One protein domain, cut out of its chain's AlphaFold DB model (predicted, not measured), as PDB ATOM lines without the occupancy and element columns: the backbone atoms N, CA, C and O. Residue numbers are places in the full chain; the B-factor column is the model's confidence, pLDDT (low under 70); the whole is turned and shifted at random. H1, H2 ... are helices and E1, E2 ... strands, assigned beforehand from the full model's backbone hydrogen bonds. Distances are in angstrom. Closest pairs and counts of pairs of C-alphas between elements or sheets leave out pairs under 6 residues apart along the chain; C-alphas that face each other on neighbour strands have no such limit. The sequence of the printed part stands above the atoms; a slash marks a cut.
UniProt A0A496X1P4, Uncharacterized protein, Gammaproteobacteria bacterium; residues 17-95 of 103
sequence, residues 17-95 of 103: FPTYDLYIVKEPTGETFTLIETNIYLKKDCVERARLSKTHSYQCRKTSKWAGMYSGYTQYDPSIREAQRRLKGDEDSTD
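Overview. This is residues 17 to 95 of the 103 residues of an uncharacterized protein of Gammaproteobacteria bacterium (UniProt A0A496X1P4). A small, strongly twisted sheet of three antiparallel strands, with helix H1 packed over one of its faces and the other face bare, makes a small body, from which a long arm ending in helix H3 sticks out. The arm, residues 68 to 95, stands free and makes much of the length, while the body without it spans 35 by 20 by 11 A. The printed part has 79 residues, with three named helices and three named strands in the order E1, E2, H1, E3, H2, H3, and the sheet's order is E2, E1, E3. The class is mixed, helices and strands, and the whole is extended, with a radius of gyration of the C-alphas of 19.1 A and spans of 58 by 33 by 21 A.

Arrangement. The sheet has E1, residues 19 to 25, as its inner strand, with E2, residues 33 to 40, and E3, residues 58 to 63, as its edge strands. E1 and E2 form a hairpin; they are antiparallel, at 156 degrees between their directions, and N 22 and O 37 are within hydrogen-bond range at 2.8 A, as are N 34 and O 24 at 2.9 A. E2 bends by 62 degrees at residue 36. E1 and E3 are antiparallel at 153 degrees, with N 21 and O 61 at 2.9 A and N 59 and O 23 at 2.8 A. The sheet is only just strongly twisted, with C-alphas up to 4.3 A off its best plane. H1, residues 43 to 52, is on the sheet at a height over the sheet of 8.7 A, which gives two layers, a helix on one face of a sheet. It lies over E1 and only just over E3, on which 3 of its 10 C-alphas fall, and runs along the strands, at 25 degrees to E1 on the local plane. The closest C-alphas of H1 and E1 are those of Cys 46 and Leu 22, 6.2 A apart, and those of H1 and E3 are Cys 46 and Cys 60, also 6.2 A apart. E2, H1 and E3 form a split strand-helix-strand unit, two strands running the same way with a helix between them in the chain and E1 between them in the sheet; its crossover is right-handed. H2, residues 67 to 70, and H3, residues 78 to 95, are not on the sheet, and H2 and H3 are apart. Every O i to N i+4 pair is within hydrogen-bond range in H1 and 12 of 14 are in H3; H2 is too short for such a pair, and its one O i to N i+3 pair is not within range.

Along the chain. E1 begins at C-alpha 19, at (301.369, 373.462, 185.561), and is 20.2 A long from first to last C-alpha. E2 is 17.1 A long and E3 15.3 A. H1 is 14.4 A long and begins at C-alpha 43, at (296.122, 374.487, 179.238). H2 is 5.3 A long, and H3, the longest helix by residues, is 27.4 A long and ends at C-alpha 95, at (294.023, 326.938, 179.767).

Size, cuts and confidence. The two C-alphas farthest apart are those of Leu 52 and Thr 94, at 58.1 A. The printed part has no cut. The links E2 to H1, H1 to E3 and E3 to H2 are tight, those from E1 to E2 and from H2 to H3 are short, and none is long. The mean pLDDT of the printed part is 70.4; residues 26 to 32, 55 to 56, 65 to 81 and 88 to 95 are under 70.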
ATOM      1  N   PHE A  17     299.230 372.310 192.745       80.56
ATOM      2  CA  PHE A  17     298.610 372.799 191.525       80.56
ATOM      3  C   PHE A  17     299.436 372.384 190.290       80.56
ATOM      4  O   PHE A  17     300.634 372.681 190.213       80.56
ATOM      5  N   PRO A  18     298.833 371.684 189.310       76.75
ATOM      6  CA  PRO A  18     299.545 371.273 188.111       76.75
ATOM      7  C   PRO A  18     299.838 372.479 187.219       76.75
ATOM      8  O   PRO A  18     299.018 373.382 187.082       76.75
ATOM      9  N   THR A  19     300.986 372.456 186.555       83.62
ATOM     10  CA  THR A  19     301.369 373.462 185.561       83.62
ATOM     11  C   THR A  19     301.604 372.790 184.209       83.62
ATOM     12  O   THR A  19     301.505 371.571 184.058       83.62
ATOM     13  N   TYR A  20     301.824 373.588 183.180       81.06
ATOM     14  CA  TYR A  20     302.024 373.155 181.813       81.06
ATOM     15  C   TYR A  20     303.282 373.818 181.276       81.06
ATOM     16  O   TYR A  20     303.506 375.010 181.482       81.06
ATOM     17  N   ASP A  21     304.071 373.037 180.559       82.44
ATOM     18  CA  ASP A  21     305.254 373.508 179.860       82.44
ATOM     19  C   ASP A  21     304.992 373.453 178.355       82.44
ATOM     20  O   ASP A  21     304.393 372.495 177.843       82.44
ATOM     21  N   LEU A  22     305.433 374.495 177.657       81.94
ATOM     22  CA  LEU A  22     305.289 374.651 176.221       81.94
ATOM     23  C   LEU A  22     306.584 374.234 175.524       81.94
ATOM     24  O   LEU A  22     307.635 374.865 175.671       81.94
ATOM     25  N   TYR A  23     306.466 373.184 174.720       82.69
ATOM     26  CA  TYR A  23     307.521 372.680 173.858       82.69
ATOM     27  C   TYR A  23     307.174 372.964 172.403       82.69
ATOM     28  O   TYR A  23     306.054 372.700 171.960       82.69
ATOM     29  N   ILE A  24     308.133 373.484 171.650       80.56
ATOM     30  CA  ILE A  24     307.953 373.871 170.254       80.56
ATOM     31  C   ILE A  24     309.112 373.316 169.430       80.56
ATOM     32  O   ILE A  24     310.258 373.272 169.890       80.56
ATOM     33  N   VAL A  25     308.812 372.886 168.205       75.38
ATOM     34  CA  VAL A  25     309.839 372.479 167.249       75.38
ATOM     35  C   VAL A  25     310.448 373.725 166.613       75.38
ATOM     36  O   VAL A  25     309.753 374.523 165.984       75.38
ATOM     37  N   LYS A  26     311.756 373.904 166.808       65.06
ATOM     38  CA  LYS A  26     312.495 375.082 166.337       65.06
ATOM     39  C   LYS A  26     312.768 375.052 164.826       65.06
ATOM     40  O   LYS A  26     312.944 376.106 164.227       65.06
ATOM     41  N   GLU A  27     312.769 373.868 164.212       62.47
ATOM     42  CA  GLU A  27     313.113 373.669 162.800       62.47
ATOM     43  C   GLU A  27     312.056 372.834 162.065       62.47
ATOM     44  O   GLU A  27     311.616 371.814 162.586       62.47
ATOM     45  N   PRO A  28     311.670 373.194 160.830       57.34
ATOM     46  CA  PRO A  28     310.640 372.474 160.071       57.34
ATOM     47  C   PRO A  28     311.002 371.009 159.763       57.34
ATOM     48  O   PRO A  28     310.119 370.219 159.443       57.34
ATOM     49  N   THR A  29     312.281 370.643 159.880       60.06
ATOM     50  CA  THR A  29     312.822 369.285 159.698       60.06
ATOM     51  C   THR A  29     313.395 368.689 160.986       60.06
ATOM     52  O   THR A  29     313.953 367.596 160.955       60.06
ATOM     53  N   GLY A  30     313.316 369.405 162.109       54.91
ATOM     54  CA  GLY A  30     313.898 368.970 163.374       54.91
ATOM     55  C   GLY A  30     312.948 368.060 164.145       54.91
ATOM     56  O   GLY A  30     311.824 368.441 164.451       54.91
ATOM     57  N   GLU A  31     313.412 366.876 164.538       61.31
ATOM     58  CA  GLU A  31     312.671 365.973 165.437       61.31
ATOM     59  C   GLU A  31     312.719 366.431 166.910       61.31
ATOM     60  O   GLU A  31     312.123 365.820 167.799       61.31
ATOM     61  N   THR A  32     313.439 367.519 167.198       66.12
ATOM     62  CA  THR A  32     313.737 367.958 168.560       66.12
ATOM     63  C   THR A  32     312.774 369.038 169.040       66.12
ATOM     64  O   THR A  32     312.773 370.174 168.558       66.12
ATOM     65  N   PHE A  33     311.991 368.692 170.059       72.44
ATOM     66  CA  PHE A  33     311.148 369.624 170.797       72.44
ATOM     67  C   PHE A  33     311.996 370.444 171.770       72.44
ATOM     68  O   PHE A  33     312.608 369.900 172.689       72.44
ATOM     69  N   THR A  34     312.007 371.762 171.589       76.50
ATOM     70  CA  THR A  34     312.695 372.690 172.492       76.50
ATOM     71  C   THR A  34     311.710 373.294 173.480       76.50
ATOM     72  O   THR A  34     310.601 373.680 173.111       76.50
ATOM     73  N   LEU A  35     312.105 373.350 174.748       78.38
ATOM     74  CA  LEU A  35     311.345 374.018 175.796       78.38
ATOM     75  C   LEU A  35     311.432 375.533 175.577       78.38
ATOM     76  O   LEU A  35     312.522 376.097 175.630       78.38
ATOM     77  N   ILE A  36     310.293 376.177 175.324       80.94
ATOM     78  CA  ILE A  36     310.218 377.634 175.135       80.94
ATOM     79  C   ILE A  36     309.779 378.304 176.430       80.94
ATOM     80  O   ILE A  36     310.336 379.326 176.822       80.94
ATOM     81  N   GLU A  37     308.786 377.725 177.107       77.62
ATOM     82  CA  GLU A  37     308.198 378.336 178.291       77.62
ATOM     83  C   GLU A  37     307.717 377.287 179.297       77.62
ATOM     84  O   GLU A  37     307.299 376.191 178.923       77.62
ATOM     85  N   THR A  38     307.783 377.629 180.584       79.94
ATOM     86  CA  THR A  38     307.411 376.747 181.701       79.94
ATOM     87  C   THR A  38     306.403 377.404 182.628       79.94
ATOM     88  O   THR A  38     306.195 378.616 182.578       79.94
ATOM     89  N   ASN A  39     305.827 376.611 183.536       76.75
ATOM     90  CA  ASN A  39     304.965 377.090 184.626       76.75
ATOM     91  C   ASN A  39     303.656 377.763 184.162       76.75
ATOM     92  O   ASN A  39     303.114 378.631 184.849       76.75
ATOM     93  N   ILE A  40     303.105 377.351 183.022       81.69
ATOM     94  CA  ILE A  40     301.812 377.851 182.547       81.69
ATOM     95  C   ILE A  40     300.703 377.173 183.357       81.69
ATOM     96  O   ILE A  40     300.572 375.957 183.351       81.69
ATOM     97  N   TYR A  41     299.879 377.934 184.072       80.12
ATOM     98  CA  TYR A  41     298.880 377.358 184.985       80.12
ATOM     99  C   TYR A  41     297.662 376.757 184.267       80.12
ATOM    100  O   TYR A  41     297.026 375.839 184.784       80.12
ATOM    101  N   LEU A  42     297.333 377.240 183.063       83.44
ATOM    102  CA  LEU A  42     296.173 376.782 182.302       83.44
ATOM    103  C   LEU A  42     296.561 376.226 180.931       83.44
ATOM    104  O   LEU A  42     297.329 376.817 180.176       83.44
ATOM    105  N   LYS A  43     295.928 375.110 180.554       80.19
ATOM    106  CA  LYS A  43     296.122 374.487 179.238       80.19
ATOM    107  C   LYS A  43     295.749 375.425 178.085       80.19
ATOM    108  O   LYS A  43     296.434 375.427 177.069       80.19
ATOM    109  N   LYS A  44     294.674 376.210 178.236       84.25
ATOM    110  CA  LYS A  44     294.227 377.165 177.207       84.25
ATOM    111  C   LYS A  44     295.298 378.224 176.919       84.25
ATOM    112  O   LYS A  44     295.582 378.466 175.754       84.25
ATOM    113  N   ASP A  45     295.967 378.721 177.958       83.31
ATOM    114  CA  ASP A  45     297.026 379.719 177.831       83.31
ATOM    115  C   ASP A  45     298.249 379.106 177.136       83.31
ATOM    116  O   ASP A  45     298.873 379.755 176.304       83.31
ATOM    117  N   CYS A  46     298.557 377.829 177.396       83.44
ATOM    118  CA  CYS A  46     299.631 377.127 176.687       83.44
ATOM    119  C   CYS A  46     299.346 377.019 175.181       83.44
ATOM    120  O   CYS A  46     300.223 377.289 174.363       83.44
ATOM    121  N   VAL A  47     298.108 376.684 174.804       84.25
ATOM    122  CA  VAL A  47     297.695 376.620 173.391       84.25
ATOM    123  C   VAL A  47     297.696 378.007 172.748       84.25
ATOM    124  O   VAL A  47     298.112 378.153 171.603       84.25
ATOM    125  N   GLU A  48     297.244 379.033 173.465       86.62
ATOM    126  CA  GLU A  48     297.226 380.407 172.968       86.62
ATOM    127  C   GLU A  48     298.645 380.924 172.710       86.62
ATOM    128  O   GLU A  48     298.937 381.432 171.628       86.62
ATOM    129  N   ARG A  49     299.567 380.684 173.644       84.38
ATOM    130  CA  ARG A  49     300.982 381.039 173.490       84.38
ATOM    131  C   ARG A  49     301.671 380.243 172.383       84.38
ATOM    132  O   ARG A  49     302.446 380.817 171.622       84.38
ATOM    133  N   ALA A  50     301.319 378.970 172.211       83.38
ATOM    134  CA  ALA A  50     301.774 378.167 171.077       83.38
ATOM    135  C   ALA A  50     301.265 378.687 169.722       83.38
ATOM    136  O   ALA A  50     301.943 378.570 168.704       83.38
ATOM    137  N   ARG A  51     300.062 379.272 169.681       83.19
ATOM    138  CA  ARG A  51     299.550 379.922 168.464       83.19
ATOM    139  C   ARG A  51     300.304 381.214 168.163       83.19
ATOM    140  O   ARG A  51     300.578 381.496 166.998       83.19
ATOM    141  N   LEU A  52     300.672 381.973 169.196       85.06
ATOM    142  CA  LEU A  52     301.451 383.206 169.046       85.06
ATOM    143  C   LEU A  52     302.873 382.949 168.521       85.06
ATOM    144  O   LEU A  52     303.416 383.803 167.822       85.06
ATOM    145  N   SER A  53     303.457 381.776 168.783       74.44
ATOM    146  CA  SER A  53     304.811 381.428 168.330       74.44
ATOM    147  C   SER A  53     304.920 381.048 166.845       74.44
ATOM    148  O   SER A  53     306.028 380.809 166.372       74.44
ATOM    149  N   LYS A  54     303.808 381.021 166.088       71.50
ATOM    150  CA  LYS A  54     303.758 380.760 164.627       71.50
ATOM    151  C   LYS A  54     304.474 379.478 164.167       71.50
ATOM    152  O   LYS A  54     304.958 379.399 163.041       71.50
ATOM    153  N   THR A  55     304.538 378.466 165.020       69.25
ATOM    154  CA  THR A  55     305.251 377.211 164.743       69.25
ATOM    155  C   THR A  55     304.321 376.091 164.299       69.25
ATOM    156  O   THR A  55     303.194 375.978 164.776       69.25
ATOM    157  N   HIS A  56     304.813 375.244 163.388       68.06
ATOM    158  CA  HIS A  56     304.041 374.164 162.761       68.06
ATOM    159  C   HIS A  56     303.630 373.050 163.735       68.06
ATOM    160  O   HIS A  56     302.605 372.404 163.534       68.06
ATOM    161  N   SER A  57     304.408 372.830 164.794       77.88
ATOM    162  CA  SER A  57     304.153 371.790 165.790       77.88
ATOM    163  C   SER A  57     304.503 372.277 167.197       77.88
ATOM    164  O   SER A  57     305.554 372.873 167.445       77.88
ATOM    165  N   TYR A  58     303.585 372.028 168.130       81.94
ATOM    166  CA  TYR A  58     303.719 372.375 169.540       81.94
ATOM    167  C   TYR A  58     303.202 371.237 170.420       81.94
ATOM    168  O   TYR A  58     302.308 370.484 170.030       81.94
ATOM    169  N   GLN A  59     303.748 371.131 171.627       82.62
ATOM    170  CA  GLN A  59     303.270 370.228 172.663       82.62
ATOM    171  C   GLN A  59     303.123 370.981 173.983       82.62
ATOM    172  O   GLN A  59     304.058 371.614 174.466       82.62
ATOM    173  N   CYS A  60     301.943 370.866 174.587       82.81
ATOM    174  CA  CYS A  60     301.687 371.327 175.946       82.81
ATOM    175  C   CYS A  60     301.792 370.133 176.888       82.81
ATOM    176  O   CYS A  60     300.864 369.321 176.978       82.81
ATOM    177  N   ARG A  61     302.921 370.011 177.585       81.75
ATOM    178  CA  ARG A  61     303.151 368.908 178.517       81.75
ATOM    179  C   ARG A  61     302.699 369.330 179.906       81.75
ATOM    180  O   ARG A  61     303.183 370.318 180.446       81.75
ATOM    181  N   LYS A  62     301.770 368.577 180.495       79.38
ATOM    182  CA  LYS A  62     301.406 368.765 181.902       79.38
ATOM    183  C   LYS A  62     302.607 368.375 182.757       79.38
ATOM    184  O   LYS A  62     303.057 367.232 182.698       79.38
ATOM    185  N   THR A  63     303.100 369.317 183.540       74.69
ATOM    186  CA  THR A  63     304.166 369.115 184.511       74.69
ATOM    187  C   THR A  63     303.608 369.359 185.913       74.69
ATOM    188  O   THR A  63     302.636 370.089 186.118       74.69
ATOM    189  N   SER A  64     304.178 368.714 186.918       71.38
ATOM    190  CA  SER A  64     303.953 369.124 188.300       71.38
ATOM    191  C   SER A  64     305.314 369.316 188.938       71.38
ATOM    192  O   SER A  64     306.256 368.593 188.619       71.38
ATOM    193  N   LYS A  65     305.431 370.274 189.860       69.19
ATOM    194  CA  LYS A  65     306.685 370.491 190.601       69.19
ATOM    195  C   LYS A  65     307.135 369.226 191.347       69.19
ATOM    196  O   LYS A  65     308.318 369.020 191.574       69.19
ATOM    197  N   TRP A  66     306.186 368.343 191.636       66.69
ATOM    198  CA  TRP A  66     306.400 367.032 192.231       66.69
ATOM    199  C   TRP A  66     306.762 365.939 191.221       66.69
ATOM    200  O   TRP A  66     307.381 364.955 191.606       66.69
ATOM    201  N   ALA A  67     306.429 366.088 189.937       62.75
ATOM    202  CA  ALA A  67     306.700 365.076 188.920       62.75
ATOM    203  C   ALA A  67     308.202 364.798 188.786       62.75
ATOM    204  O   ALA A  67     308.570 363.645 188.633       62.75
ATOM    205  N   GLY A  68     309.065 365.813 188.907       61.91
ATOM    206  CA  GLY A  68     310.523 365.618 188.914       61.91
ATOM    207  C   GLY A  68     311.065 365.016 190.215       61.91
ATOM    208  O   GLY A  68     312.085 364.339 190.198       61.91
ATOM    209  N   MET A  69     310.371 365.222 191.336       62.06
ATOM    210  CA  MET A  69     310.764 364.677 192.639       62.06
ATOM    211  C   MET A  69     310.319 363.213 192.806       62.06
ATOM    212  O   MET A  69     311.021 362.427 193.433       62.06
ATOM    213  N   TYR A  70     309.194 362.825 192.194       56.84
ATOM    214  CA  TYR A  70     308.701 361.443 192.171       56.84
ATOM    215  C   TYR A  70     309.089 360.658 190.910       56.84
ATOM    216  O   TYR A  70     308.946 359.438 190.921       56.84
ATOM    217  N   SER A  71     309.607 361.285 189.841       53.88
ATOM    218  CA  SER A  71     310.022 360.546 188.633       53.88
ATOM    219  C   SER A  71     311.161 359.566 188.908       53.88
ATOM    220  O   SER A  71     311.223 358.528 188.258       53.88
ATOM    221  N   GLY A  72     312.017 359.856 189.894       50.09
ATOM    222  CA  GLY A  72     313.024 358.912 190.385       50.09
ATOM    223  C   GLY A  72     312.432 357.757 191.200       50.09
ATOM    224  O   GLY A  72     312.995 356.671 191.216       50.09
ATOM    225  N   TYR A  73     311.272 357.951 191.839       47.03
ATOM    226  CA  TYR A  73     310.602 356.904 192.621       47.03
ATOM    227  C   TYR A  73     309.776 355.960 191.737       47.03
ATOM    228  O   TYR A  73     309.619 354.783 192.047       47.03
ATOM    229  N   THR A  74     309.267 356.469 190.613       49.81
ATOM    230  CA  THR A  74     308.606 355.682 189.565       49.81
ATOM    231  C   THR A  74     309.526 355.503 188.362       49.81
ATOM    232  O   THR A  74     309.073 355.623 187.219       49.81
ATOM    233  N   GLN A  75     310.824 355.286 188.589       44.41
ATOM    234  CA  GLN A  75     311.722 354.933 187.500       44.41
ATOM    235  C   GLN A  75     311.187 353.633 186.895       44.41
ATOM    236  O   GLN A  75     311.189 352.583 187.528       44.41
ATOM    237  N   TYR A  76     310.600 353.754 185.703       51.06
ATOM    238  CA  TYR A  76     310.061 352.643 184.939       51.06
ATOM    239  C   TYR A  76     311.205 351.654 184.714       51.06
ATOM    240  O   TYR A  76     312.105 351.916 183.919       51.06
ATOM    241  N   ASP A  77     311.194 350.559 185.471       53.56
ATOM    242  CA  ASP A  77     312.147 349.475 185.317       53.56
ATOM    243  C   ASP A  77     311.619 348.543 184.214       53.56
ATOM    244  O   ASP A  77     310.606 347.857 184.414       53.56
ATOM    245  N   PRO A  78     312.236 348.536 183.018       58.88
ATOM    246  CA  PRO A  78     311.781 347.696 181.916       58.88
ATOM    247  C   PRO A  78     311.785 346.202 182.281       58.88
ATOM    248  O   PRO A  78     310.969 345.457 181.731       58.88
ATOM    249  N   SER A  79     312.607 345.775 183.250       60.78
ATOM    250  CA  SER A  79     312.689 344.375 183.683       60.78
ATOM    251  C   SER A  79     311.400 343.878 184.353       60.78
ATOM    252  O   SER A  79     310.996 342.733 184.148       60.78
ATOM    253  N   ILE A  80     310.680 344.750 185.071       65.56
ATOM    254  CA  ILE A  80     309.414 344.402 185.736       65.56
ATOM    255  C   ILE A  80     308.313 344.129 184.702       65.56
ATOM    256  O   ILE A  80     307.514 343.202 184.856       65.56
ATOM    257  N   ARG A  81     308.280 344.895 183.605       63.00
ATOM    258  CA  ARG A  81     307.305 344.695 182.520       63.00
ATOM    259  C   ARG A  81     307.570 343.404 181.750       63.00
ATOM    260  O   ARG A  81     306.624 342.733 181.339       63.00
ATOM    261  N   GLU A  82     308.837 343.057 181.544       70.00
ATOM    262  CA  GLU A  82     309.220 341.784 180.930       70.00
ATOM    263  C   GLU A  82     308.861 340.597 181.828       70.00
ATOM    264  O   GLU A  82     308.287 339.622 181.338       70.00
ATOM    265  N   ALA A  83     309.091 340.707 183.140       73.25
ATOM    266  CA  ALA A  83     308.665 339.703 184.112       73.25
ATOM    267  C   ALA A  83     307.135 339.512 184.109       73.25
ATOM    268  O   ALA A  83     306.659 338.380 184.048       73.25
ATOM    269  N   GLN A  84     306.356 340.600 184.071       74.31
ATOM    270  CA  GLN A  84     304.893 340.520 183.965       74.31
ATOM    271  C   GLN A  84     304.410 339.886 182.655       74.31
ATOM    272  O   GLN A  84     303.411 339.171 182.660       74.31
ATOM    273  N   ARG A  85     305.098 340.117 181.528       70.94
ATOM    274  CA  ARG A  85     304.754 339.447 180.261       70.94
ATOM    275  C   ARG A  85     304.993 337.943 180.311       70.94
ATOM    276  O   ARG A  85     304.190 337.216 179.743       70.94
ATOM    277  N   ARG A  86     306.068 337.490 180.967       71.44
ATOM    278  CA  ARG A  86     306.346 336.053 181.127       71.44
ATOM    279  C   ARG A  86     305.271 335.382 181.976       71.44
ATOM    280  O   ARG A  86     304.669 334.423 181.520       71.44
ATOM    281  N   LEU A  87     304.948 335.974 183.128       71.81
ATOM    282  CA  LEU A  87     303.885 335.473 184.006       71.81
ATOM    283  C   LEU A  87     302.521 335.420 183.304       71.81
ATOM    284  O   LEU A  87     301.795 334.443 183.436       71.81
ATOM    285  N   LYS A  88     302.190 336.442 182.506       68.50
ATOM    286  CA  LYS A  88     300.928 336.481 181.755       68.50
ATOM    287  C   LYS A  88     300.877 335.481 180.588       68.50
ATOM    288  O   LYS A  88     299.790 335.064 180.210       68.50
ATOM    289  N   GLY A  89     302.021 335.116 180.006       60.31
ATOM    290  CA  GLY A  89     302.099 334.086 178.962       60.31
ATOM    291  C   GLY A  89     301.956 332.656 179.500       60.31
ATOM    292  O   GLY A  89     301.416 331.799 178.805       60.31
ATOM    293  N   ASP A  90     302.386 332.409 180.740       58.59
ATOM    294  CA  ASP A  90     302.216 331.109 181.406       58.59
ATOM    295  C   ASP A  90     300.757 330.861 181.841       58.59
ATOM    296  O   ASP A  90     300.272 329.730 181.782       58.59
ATOM    297  N   GLU A  91     300.026 331.918 182.212       56.66
ATOM    298  CA  GLU A  91     298.600 331.837 182.568       56.66
ATOM    299  C   GLU A  91     297.740 331.418 181.355       56.66
ATOM    300  O   GLU A  91     296.947 330.488 181.456       56.66
ATOM    301  N   ASP A  92     297.996 331.998 180.173       53.91
ATOM    302  CA  ASP A  92     297.310 331.664 178.907       53.91
ATOM    303  C   ASP A  92     297.661 330.253 178.383       53.91
ATOM    304  O   ASP A  92     296.892 329.621 177.661       53.91
ATOM    305  N   SER A  93     298.817 329.712 178.780       53.38
ATOM    306  CA  SER A  93     299.250 328.362 178.382       53.38
ATOM    307  C   SER A  93     298.628 327.255 179.240       53.38
ATOM    308  O   SER A  93     298.594 326.097 178.820       53.38
ATOM    309  N   THR A  94     298.122 327.589 180.432       54.47
ATOM    310  CA  THR A  94     297.530 326.609 181.357       54.47
ATOM    311  C   THR A  94     296.077 326.275 180.985       54.47
ATOM    312  O   THR A  94     295.629 325.156 181.228       54.47
ATOM    313  N   ASP A  95     295.380 327.176 180.284       51.44
ATOM    314  CA  ASP A  95     294.023 326.938 179.767       51.44
ATOM    315  C   ASP A  95     293.991 326.069 178.491       51.44
ATOM    316  O   ASP A  95     292.953 325.512 178.138       51.44
TER     317      ASP A  95